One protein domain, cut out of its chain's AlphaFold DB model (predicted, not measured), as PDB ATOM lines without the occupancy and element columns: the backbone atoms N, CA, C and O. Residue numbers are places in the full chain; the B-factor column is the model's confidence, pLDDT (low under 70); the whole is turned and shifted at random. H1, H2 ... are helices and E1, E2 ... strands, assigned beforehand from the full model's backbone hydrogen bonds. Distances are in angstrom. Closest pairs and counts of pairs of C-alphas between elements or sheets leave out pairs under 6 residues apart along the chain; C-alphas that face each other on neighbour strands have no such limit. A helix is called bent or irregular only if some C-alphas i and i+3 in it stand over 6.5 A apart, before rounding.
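AT A GLANCE: This is residues 4 to 75 of the 75 residues of the protein "Putative regulatory protein" of Salmonella enterica I (UniProt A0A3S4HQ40). What shape do these atoms make? Two parallel strands, E1 and E2, form a narrow ribbon, and one face of it is covered by the long helix H2 and by the last part of H1, with no named helix over the other face. H1 packs on H2 near the end where the strands begin, while the short H3 sits out beyond E2, close to the early part of H2. What is it made of, and how large is it? The printed part has 72 residues, with three named helices and two named strands in the order H1 E1 H2 E2 H3, of mixed class. It is compact, with a radius of gyration of the C-alphas of 12.6 A and spans of 35 by 24 by 17 A.

IN THESE COORDINATES: Where do the first elements lie? H1 is residues 4 to 15, 16.5 A from first to last C-alpha, beginning at C-alpha 4 at (251.978, 160.549, 289.054). E1 is residues 21 to 26, 16.5 A long. Which elements follow? H2 is residues 31 to 49, 22.2 A long, beginning at C-alpha 31 at (251.052, 148.158, 302.899). E2 is residues 54 to 59, 16.9 A long, and H3 is residues 68 to 73, 8.5 A long, ending at C-alpha 73 at (261.201, 155.171, 309.797). Is H2 even along its length? It is irregular, with C-alphas 33 and 36 8.8 A apart, and has a kink of 69 degrees near residue 38.

HOW THE PARTS SIT: How do the strands pair? E1 and E2 are parallel neighbours at 17 degrees, with N 22 and O 54 at 2.9 A and N 58 and O 24 at 2.8 A, within hydrogen-bond range. E1, H2 and E2 form a strand-helix-strand unit, two parallel neighbour strands with a helix between them in the chain, and its crossover is right-handed. How do the helices stand? H1 touches H2, and H2 does so with its residues 42 to 49 alone; their closest C-alphas, of Arg 11 and Tyr 49, are 6.4 A apart, and the two helices stand at a steep tilt of 54 degrees, the same way. H2 and H3 are close but not clearly touching, with the closest C-alphas, of Leu 36 and Trp 70, 7.2 A apart. What of the helix backbones? Every O i to N i+4 pair is within hydrogen-bond range in H1 and H3, and 10 of 15 are in H2.

THE WHOLE: How far does it reach? The two C-alphas farthest apart, of Ser 18 and Ile 64, are 35.7 A apart. Is it unbroken, and are its links long? The printed part has no cut; the link from E2 to H3 is short, and the other three are tight. Is the confidence low anywhere? The mean pLDDT of the printed part is 96.7, and no printed residue is under 70.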
ATOM      1  N   GLU A   4     253.005 159.587 289.456       97.31
ATOM      2  CA  GLU A   4     251.978 160.549 289.054       97.31
ATOM      3  C   GLU A   4     250.664 160.304 289.802       97.31
ATOM      4  O   GLU A   4     250.089 161.231 290.373       97.31
ATOM      5  N   THR A   5     250.209 159.048 289.868       97.62
ATOM      6  CA  THR A   5     248.998 158.700 290.620       97.62
ATOM      7  C   THR A   5     249.172 158.991 292.110       97.62
ATOM      8  O   THR A   5     248.245 159.507 292.730       97.62
ATOM      9  N   LEU A   6     250.352 158.718 292.680       97.44
ATOM     10  CA  LEU A   6     250.653 159.045 294.073       97.44
ATOM     11  C   LEU A   6     250.538 160.549 294.332       97.44
ATOM     12  O   LEU A   6     249.871 160.968 295.274       97.44
ATOM     13  N   GLU A   7     251.181 161.366 293.501       98.38
ATOM     14  CA  GLU A   7     251.190 162.817 293.668       98.38
ATOM     15  C   GLU A   7     249.786 163.413 293.544       98.38
ATOM     16  O   GLU A   7     249.399 164.241 294.372       98.38
ATOM     17  N   GLN A   8     248.991 162.955 292.573       98.38
ATOM     18  CA  GLN A   8     247.599 163.391 292.444       98.38
ATOM     19  C   GLN A   8     246.755 162.973 293.649       98.38
ATOM     20  O   GLN A   8     246.015 163.801 294.179       98.38
ATOM     21  N   PHE A   9     246.915 161.737 294.129       97.81
ATOM     22  CA  PHE A   9     246.222 161.257 295.322       97.81
ATOM     23  C   PHE A   9     246.524 162.131 296.547       97.81
ATOM     24  O   PHE A   9     245.597 162.600 297.206       97.81
ATOM     25  N   ILE A  10     247.803 162.418 296.823       98.19
ATOM     26  CA  ILE A  10     248.204 163.255 297.965       98.19
ATOM     27  C   ILE A  10     247.613 164.663 297.849       98.19
ATOM     28  O   ILE A  10     247.027 165.161 298.810       98.19
ATOM     29  N   ARG A  11     247.707 165.296 296.671       98.00
ATOM     30  CA  ARG A  11     247.163 166.646 296.444       98.00
ATOM     31  C   ARG A  11     245.656 166.702 296.663       98.00
ATOM     32  O   ARG A  11     245.177 167.609 297.336       98.00
ATOM     33  N   GLN A  12     244.922 165.745 296.104       98.12
ATOM     34  CA  GLN A  12     243.466 165.690 296.221       98.12
ATOM     35  C   GLN A  12     243.032 165.429 297.663       98.12
ATOM     36  O   GLN A  12     242.146 166.122 298.159       98.12
ATOM     37  N   HIS A  13     243.687 164.494 298.361       97.75
ATOM     38  CA  HIS A  13     243.375 164.197 299.761       97.75
ATOM     39  C   HIS A  13     243.588 165.418 300.655       97.75
ATOM     40  O   HIS A  13     242.715 165.758 301.446       97.75
ATOM     41  N   ILE A  14     244.711 166.121 300.483       97.31
ATOM     42  CA  ILE A  14     245.052 167.334 301.238       97.31
ATOM     43  C   ILE A  14     244.085 168.489 300.940       97.31
ATOM     44  O   ILE A  14     243.705 169.224 301.855       97.31
ATOM     45  N   ALA A  15     243.680 168.662 299.680       96.06
ATOM     46  CA  ALA A  15     242.727 169.697 299.273       96.06
ATOM     47  C   ALA A  15     241.304 169.440 299.798       96.06
ATOM     48  O   ALA A  15     240.551 170.386 300.010       96.06
ATOM     49  N   ALA A  16     240.938 168.176 300.024       96.69
ATOM     50  CA  ALA A  16     239.632 167.800 300.559       96.69
ATOM     51  C   ALA A  16     239.493 168.032 302.077       96.69
ATOM     52  O   ALA A  16     238.378 167.997 302.595       96.69
ATOM     53  N   GLN A  17     240.595 168.267 302.799       94.88
ATOM     54  CA  GLN A  17     240.566 168.548 304.235       94.88
ATOM     55  C   GLN A  17     240.495 170.052 304.506       94.88
ATOM     56  O   GLN A  17     241.300 170.818 303.977       94.88
ATOM     57  N   SER A  18     239.589 170.461 305.392       89.62
ATOM     58  CA  SER A  18     239.395 171.860 305.798       89.62
ATOM     59  C   SER A  18     240.079 172.243 307.115       89.62
ATOM     60  O   SER A  18     240.159 173.425 307.428       89.62
ATOM     61  N   GLY A  19     240.558 171.269 307.895       91.38
ATOM     62  CA  GLY A  19     241.203 171.514 309.186       91.38
ATOM     63  C   GLY A  19     242.719 171.698 309.099       91.38
ATOM     64  O   GLY A  19     243.361 171.298 308.126       91.38
ATOM     65  N   ASP A  20     243.297 172.207 310.189       93.56
ATOM     66  CA  ASP A  20     244.751 172.346 310.379       93.56
ATOM     67  C   ASP A  20     245.466 171.004 310.574       93.56
ATOM     68  O   ASP A  20     246.694 170.948 310.664       93.56
ATOM     69  N   ARG A  21     244.700 169.913 310.664       96.19
ATOM     70  CA  ARG A  21     245.195 168.549 310.788       96.19
ATOM     71  C   ARG A  21     244.653 167.680 309.660       96.19
ATOM     72  O   ARG A  21     243.456 167.689 309.391       96.19
ATOM     73  N   ILE A  22     245.540 166.902 309.050       97.75
ATOM     74  CA  ILE A  22     245.236 165.958 307.975       97.75
ATOM     75  C   ILE A  22     245.740 164.588 308.396       97.75
ATOM     76  O   ILE A  22     246.923 164.421 308.691       97.75
ATOM     77  N   ASP A  23     244.858 163.598 308.390       96.69
ATOM     78  CA  ASP A  23     245.217 162.229 308.730       96.69
ATOM     79  C   ASP A  23     245.234 161.360 307.462       96.69
ATOM     80  O   ASP A  23     244.296 161.366 306.656       96.69
ATOM     81  N   PHE A  24     246.320 160.611 307.278       97.75
ATOM     82  CA  PHE A  24     246.451 159.571 306.264       97.75
ATOM     83  C   PHE A  24     246.452 158.202 306.937       97.75
ATOM     84  O   PHE A  24     247.292 157.933 307.792       97.75
ATOM     85  N   ALA A  25     245.559 157.313 306.508       97.19
ATOM     86  CA  ALA A  25     245.537 155.922 306.944       97.19
ATOM     87  C   ALA A  25     245.911 154.998 305.778       97.19
ATOM     88  O   ALA A  25     245.222 154.950 304.760       97.19
ATOM     89  N   TRP A  26     247.006 154.261 305.938       97.12
ATOM     90  CA  TRP A  26     247.538 153.319 304.961       97.12
ATOM     91  C   TRP A  26     247.134 151.902 305.367       97.12
ATOM     92  O   TRP A  26     247.618 151.365 306.364       97.12
ATOM     93  N   GLN A  27     246.219 151.322 304.598       94.75
ATOM     94  CA  GLN A  27     245.623 150.000 304.808       94.75
ATOM     95  C   GLN A  27     245.375 149.318 303.451       94.75
ATOM     96  O   GLN A  27     245.667 149.901 302.404       94.75
ATOM     97  N   GLY A  28     244.815 148.107 303.452       91.44
ATOM     98  CA  GLY A  28     244.463 147.371 302.237       91.44
ATOM     99  C   GLY A  28     244.963 145.938 302.307       91.44
ATOM    100  O   GLY A  28     244.659 145.252 303.271       91.44
ATOM    101  N   GLY A  29     245.708 145.494 301.289       92.94
ATOM    102  CA  GLY A  29     246.482 144.250 301.360       92.94
ATOM    103  C   GLY A  29     247.546 144.319 302.465       92.94
ATOM    104  O   GLY A  29     247.230 144.519 303.628       92.94
ATOM    105  N   GLU A  30     248.827 144.193 302.123       96.94
ATOM    106  CA  GLU A  30     249.905 144.467 303.083       96.94
ATOM    107  C   GLU A  30     250.680 145.726 302.660       96.94
ATOM    108  O   GLU A  30     251.490 145.653 301.729       96.94
ATOM    109  N   PRO A  31     250.442 146.891 303.295       97.12
ATOM    110  CA  PRO A  31     251.052 148.158 302.899       97.12
ATOM    111  C   PRO A  31     252.581 148.150 302.884       97.12
ATOM    112  O   PRO A  31     253.175 148.781 302.008       97.12
ATOM    113  N   THR A  32     253.245 147.412 303.783       97.25
ATOM    114  CA  THR A  32     254.718 147.366 303.806       97.25
ATOM    115  C   THR A  32     255.318 146.731 302.547       97.25
ATOM    116  O   THR A  32     256.492 146.962 302.261       97.25
ATOM    117  N   MET A  33     254.531 146.004 301.737       96.69
ATOM    118  CA  MET A  33     254.985 145.489 300.433       96.69
ATOM    119  C   MET A  33     255.277 146.592 299.410       96.69
ATOM    120  O   MET A  33     256.019 146.354 298.461       96.69
ATOM    121  N   MET A  34     254.749 147.806 299.601       96.06
ATOM    122  CA  MET A  34     255.107 148.961 298.766       96.06
ATOM    123  C   MET A  34     256.552 149.432 299.005       96.06
ATOM    124  O   MET A  34     257.115 150.143 298.173       96.06
ATOM    125  N   GLY A  35     257.158 149.025 300.128       96.56
ATOM    126  CA  GLY A  35     258.532 149.340 300.501       96.56
ATOM    127  C   GLY A  35     258.729 150.761 301.037       96.56
ATOM    128  O   GLY A  35     257.960 151.682 300.766       96.56
ATOM    129  N   LEU A  36     259.818 150.963 301.784       97.50
ATOM    130  CA  LEU A  36     260.181 152.270 302.345       97.50
ATOM    131  C   LEU A  36     260.328 153.400 301.309       97.50
ATOM    132  O   LEU A  36     259.910 154.514 301.630       97.50
ATOM    133  N   PRO A  37     260.867 153.188 300.087       97.38
ATOM    134  CA  PRO A  37     260.960 154.260 299.091       97.38
ATOM    135  C   PRO A  37     259.606 154.899 298.767       97.38
ATOM    136  O   PRO A  37     259.514 156.122 298.663       97.38
ATOM    137  N   PHE A  38     258.543 154.091 298.700       97.62
ATOM    138  CA  PHE A  38     257.184 154.579 298.490       97.62
ATOM    139  C   PHE A  38     256.729 155.499 299.634       97.62
ATOM    140  O   PHE A  38     256.274 156.613 299.387       97.62
ATOM    141  N   PHE A  39     256.905 155.084 300.892       97.88
ATOM    142  CA  PHE A  39     256.471 155.894 302.037       97.88
ATOM    143  C   PHE A  39     257.345 157.131 302.266       97.88
ATOM    144  O   PHE A  39     256.836 158.172 302.671       97.88
ATOM    145  N   ARG A  40     258.639 157.075 301.939       97.56
ATOM    146  CA  ARG A  40     259.493 158.274 301.911       97.56
ATOM    147  C   ARG A  40     258.981 159.285 300.887       97.56
ATOM    148  O   ARG A  40     258.936 160.478 301.176       97.56
ATOM    149  N   ARG A  41     258.547 158.815 299.712       98.06
ATOM    150  CA  ARG A  41     257.940 159.673 298.690       98.06
ATOM    151  C   ARG A  41     256.609 160.262 299.154       98.06
ATOM    152  O   ARG A  41     256.388 161.449 298.942       98.06
ATOM    153  N   VAL A  42     255.764 159.467 299.816       98.00
ATOM    154  CA  VAL A  42     254.526 159.936 300.464       98.00
ATOM    155  C   VAL A  42     254.820 161.102 301.408       98.00
ATOM    156  O   VAL A  42     254.217 162.158 301.249       98.00
ATOM    157  N   VAL A  43     255.755 160.934 302.349       97.38
ATOM    158  CA  VAL A  43     256.097 161.975 303.334       97.38
ATOM    159  C   VAL A  43     256.589 163.243 302.635       97.38
ATOM    160  O   VAL A  43     256.065 164.318 302.905       97.38
ATOM    161  N   ALA A  44     257.491 163.123 301.657       97.81
ATOM    162  CA  ALA A  44     258.004 164.277 300.916       97.81
ATOM    163  C   ALA A  44     256.906 165.041 300.147       97.81
ATOM    164  O   ALA A  44     256.932 166.267 300.049       97.81
ATOM    165  N   LEU A  45     255.925 164.329 299.582       98.38
ATOM    166  CA  LEU A  45     254.779 164.951 298.912       98.38
ATOM    167  C   LEU A  45     253.837 165.620 299.918       98.38
ATOM    168  O   LEU A  45     253.370 166.729 299.667       98.38
ATOM    169  N   CYS A  46     253.579 164.977 301.056       97.75
ATOM    170  CA  CYS A  46     252.804 165.556 302.146       97.75
ATOM    171  C   CYS A  46     253.445 166.848 302.669       97.75
ATOM    172  O   CYS A  46     252.747 167.842 302.815       97.75
ATOM    173  N   GLU A  47     254.762 166.877 302.875       96.38
ATOM    174  CA  GLU A  47     255.496 168.089 303.268       96.38
ATOM    175  C   GLU A  47     255.386 169.193 302.210       96.38
ATOM    176  O   GLU A  47     255.137 170.351 302.539       96.38
ATOM    177  N   LYS A  48     255.503 168.832 300.926       97.38
ATOM    178  CA  LYS A  48     255.401 169.776 299.806       97.38
ATOM    179  C   LYS A  48     254.014 170.416 299.683       97.38
ATOM    180  O   LYS A  48     253.925 171.593 299.349       97.38
ATOM    181  N   TYR A  49     252.944 169.646 299.882       97.62
ATOM    182  CA  TYR A  49     251.566 170.101 299.641       97.62
ATOM    183  C   TYR A  49     250.775 170.416 300.911       97.62
ATOM    184  O   TYR A  49     249.686 170.974 300.814       97.62
ATOM    185  N   GLY A  50     251.292 170.071 302.090       95.25
ATOM    186  CA  GLY A  50     250.597 170.212 303.369       95.25
ATOM    187  C   GLY A  50     250.299 171.652 303.773       95.25
ATOM    188  O   GLY A  50     249.381 171.870 304.560       95.25
ATOM    189  N   ASP A  51     251.024 172.621 303.207       92.06
ATOM    190  CA  ASP A  51     250.838 174.060 303.446       92.06
ATOM    191  C   ASP A  51     250.898 174.422 304.943       92.06
ATOM    192  O   ASP A  51     250.027 175.084 305.499       92.06
ATOM    193  N   GLY A  52     251.895 173.872 305.645       92.62
ATOM    194  CA  GLY A  52     252.107 174.094 307.082       92.62
ATOM    195  C   GLY A  52     251.125 173.374 308.016       92.62
ATOM    196  O   GLY A  52     251.303 173.424 309.234       92.62
ATOM    197  N   ARG A  53     250.119 172.669 307.483       96.06
ATOM    198  CA  ARG A  53     249.169 171.887 308.285       96.06
ATOM    199  C   ARG A  53     249.829 170.658 308.901       96.06
ATOM    200  O   ARG A  53     250.754 170.064 308.346       96.06
ATOM    201  N   LYS A  54     249.315 170.232 310.053       97.00
ATOM    202  CA  LYS A  54     249.792 169.052 310.772       97.00
ATOM    203  C   LYS A  54     249.322 167.779 310.076       97.00
ATOM    204  O   LYS A  54     248.151 167.419 310.159       97.00
ATOM    205  N   ILE A  55     250.243 167.059 309.451       97.69
ATOM    206  CA  ILE A  55     249.945 165.777 308.810       97.69
ATOM    207  C   ILE A  55     250.306 164.632 309.757       97.69
ATOM    208  O   ILE A  55     251.385 164.632 310.349       97.69
ATOM    209  N   THR A  56     249.411 163.655 309.916       97.25
ATOM    210  CA  THR A  56     249.714 162.411 310.632       97.25
ATOM    211  C   THR A  56     249.474 161.190 309.754       97.25
ATOM    212  O   THR A  56     248.634 161.203 308.854       97.25
ATOM    213  N   HIS A  57     250.248 160.137 310.005       97.69
ATOM    214  CA  HIS A  57     250.199 158.890 309.254       97.69
ATOM    215  C   HIS A  57     249.891 157.735 310.207       97.69
ATOM    216  O   HIS A  57     250.558 157.570 311.226       97.69
ATOM    217  N   ALA A  58     248.907 156.917 309.851       97.56
ATOM    218  CA  ALA A  58     248.628 155.630 310.469       97.56
ATOM    219  C   ALA A  58     248.889 154.520 309.444       97.56
ATOM    220  O   ALA A  58     248.491 154.644 308.286       97.56
ATOM    221  N   LEU A  59     249.546 153.438 309.861       97.69
ATOM    222  CA  LEU A  59     249.840 152.276 309.022       97.69
ATOM    223  C   LEU A  59     249.263 151.020 309.679       97.69
ATOM    224  O   LEU A  59     249.613 150.705 310.814       97.69
ATOM    225  N   GLN A  60     248.404 150.297 308.964       98.12
ATOM    226  CA  GLN A  60     247.962 148.960 309.353       98.12
ATOM    227  C   GLN A  60     248.842 147.928 308.644       98.12
ATOM    228  O   GLN A  60     248.949 147.950 307.423       98.12
ATOM    229  N   THR A  61     249.476 147.035 309.398       97.69
ATOM    230  CA  THR A  61     250.374 146.005 308.858       97.69
ATOM    231  C   THR A  61     250.225 144.707 309.644       97.69
ATOM    232  O   THR A  61     249.966 144.733 310.849       97.69
ATOM    233  N   ASN A  62     250.414 143.568 308.979       97.69
ATOM    234  CA  ASN A  62     250.550 142.258 309.616       97.69
ATOM    235  C   ASN A  62     251.901 142.076 310.337       97.69
ATOM    236  O   ASN A  62     252.084 141.094 311.053       97.69
ATOM    237  N   GLY A  63     252.844 143.006 310.151       97.12
ATOM    238  CA  GLY A  63     254.127 143.047 310.847       97.12
ATOM    239  C   GLY A  63     255.232 142.166 310.256       97.12
ATOM    240  O   GLY A  63     256.378 142.302 310.673       97.12
ATOM    241  N   ILE A  64     254.948 141.310 309.269       97.69
ATOM    242  CA  ILE A  64     255.908 140.315 308.748       97.69
ATOM    243  C   ILE A  64     257.149 140.975 308.123       97.69
ATOM    244  O   ILE A  64     258.249 140.440 308.225       97.69
ATOM    245  N   LEU A  65     256.984 142.134 307.478       97.31
ATOM    246  CA  LEU A  65     258.073 142.859 306.806       97.31
ATOM    247  C   LEU A  65     258.684 143.980 307.660       97.31
ATOM    248  O   LEU A  65     259.553 144.711 307.178       97.31
ATOM    249  N   VAL A  66     258.243 144.142 308.909       97.69
ATOM    250  CA  VAL A  66     258.784 145.171 309.799       97.69
ATOM    251  C   VAL A  66     260.169 144.737 310.271       97.69
ATOM    252  O   VAL A  66     260.332 143.734 310.958       97.69
ATOM    253  N   ASN A  67     261.174 145.523 309.895       97.56
ATOM    254  CA  ASN A  67     262.568 145.361 310.288       97.56
ATOM    255  C   ASN A  67     263.096 146.660 310.921       97.56
ATOM    256  O   ASN A  67     262.356 147.631 311.091       97.56
ATOM    257  N   ASP A  68     264.389 146.707 311.232       98.25
ATOM    258  CA  ASP A  68     265.010 147.878 311.857       98.25
ATOM    259  C   ASP A  68     264.882 149.164 311.031       98.25
ATOM    260  O   ASP A  68     264.809 150.256 311.594       98.25
ATOM    261  N   GLU A  69     264.863 149.077 309.699       97.94
ATOM    262  CA  GLU A  69     264.687 150.259 308.853       97.94
ATOM    263  C   GLU A  69     263.269 150.813 308.950       97.94
ATOM    264  O   GLU A  69     263.099 152.026 309.065       97.94
ATOM    265  N   TRP A  70     262.265 149.936 308.966       97.94
ATOM    266  CA  TRP A  70     260.878 150.316 309.219       97.94
ATOM    267  C   TRP A  70     260.693 150.891 310.619       97.94
ATOM    268  O   TRP A  70     260.116 151.965 310.762       97.94
ATOM    269  N   ALA A  71     261.248 150.237 311.640       97.19
ATOM    270  CA  ALA A  71     261.179 150.720 313.015       97.19
ATOM    271  C   ALA A  71     261.829 152.105 313.174       97.19
ATOM    272  O   ALA A  71     261.294 152.957 313.882       97.19
ATOM    273  N   ARG A  72     262.953 152.361 312.487       97.69
ATOM    274  CA  ARG A  72     263.575 153.694 312.426       97.69
ATOM    275  C   ARG A  72     262.722 154.704 311.667       97.69
ATOM    276  O   ARG A  72     262.703 155.859 312.060       97.69
ATOM    277  N   PHE A  73     262.055 154.291 310.594       97.12
ATOM    278  CA  PHE A  73     261.201 155.171 309.797       97.12
ATOM    279  C   PHE A  73     259.894 155.555 310.510       97.12
ATOM    280  O   PHE A  73     259.352 156.619 310.238       97.12
ATOM    281  N   PHE A  74     259.389 154.722 311.423       94.62
ATOM    282  CA  PHE A  74     258.197 155.029 312.222       94.62
ATOM    283  C   PHE A  74     258.440 155.999 313.387       94.62
ATOM    284  O   PHE A  74     257.477 156.393 314.045       94.62
ATOM    285  N   ARG A  75     259.698 156.343 313.676       89.25
ATOM    286  CA  ARG A  75     260.076 157.320 314.702       89.25
ATOM    287  C   ARG A  75     260.129 158.725 314.127       89.25
ATOM    288  O   ARG A  75     259.711 159.637 314.870       89.25
TER     289      ARG A  75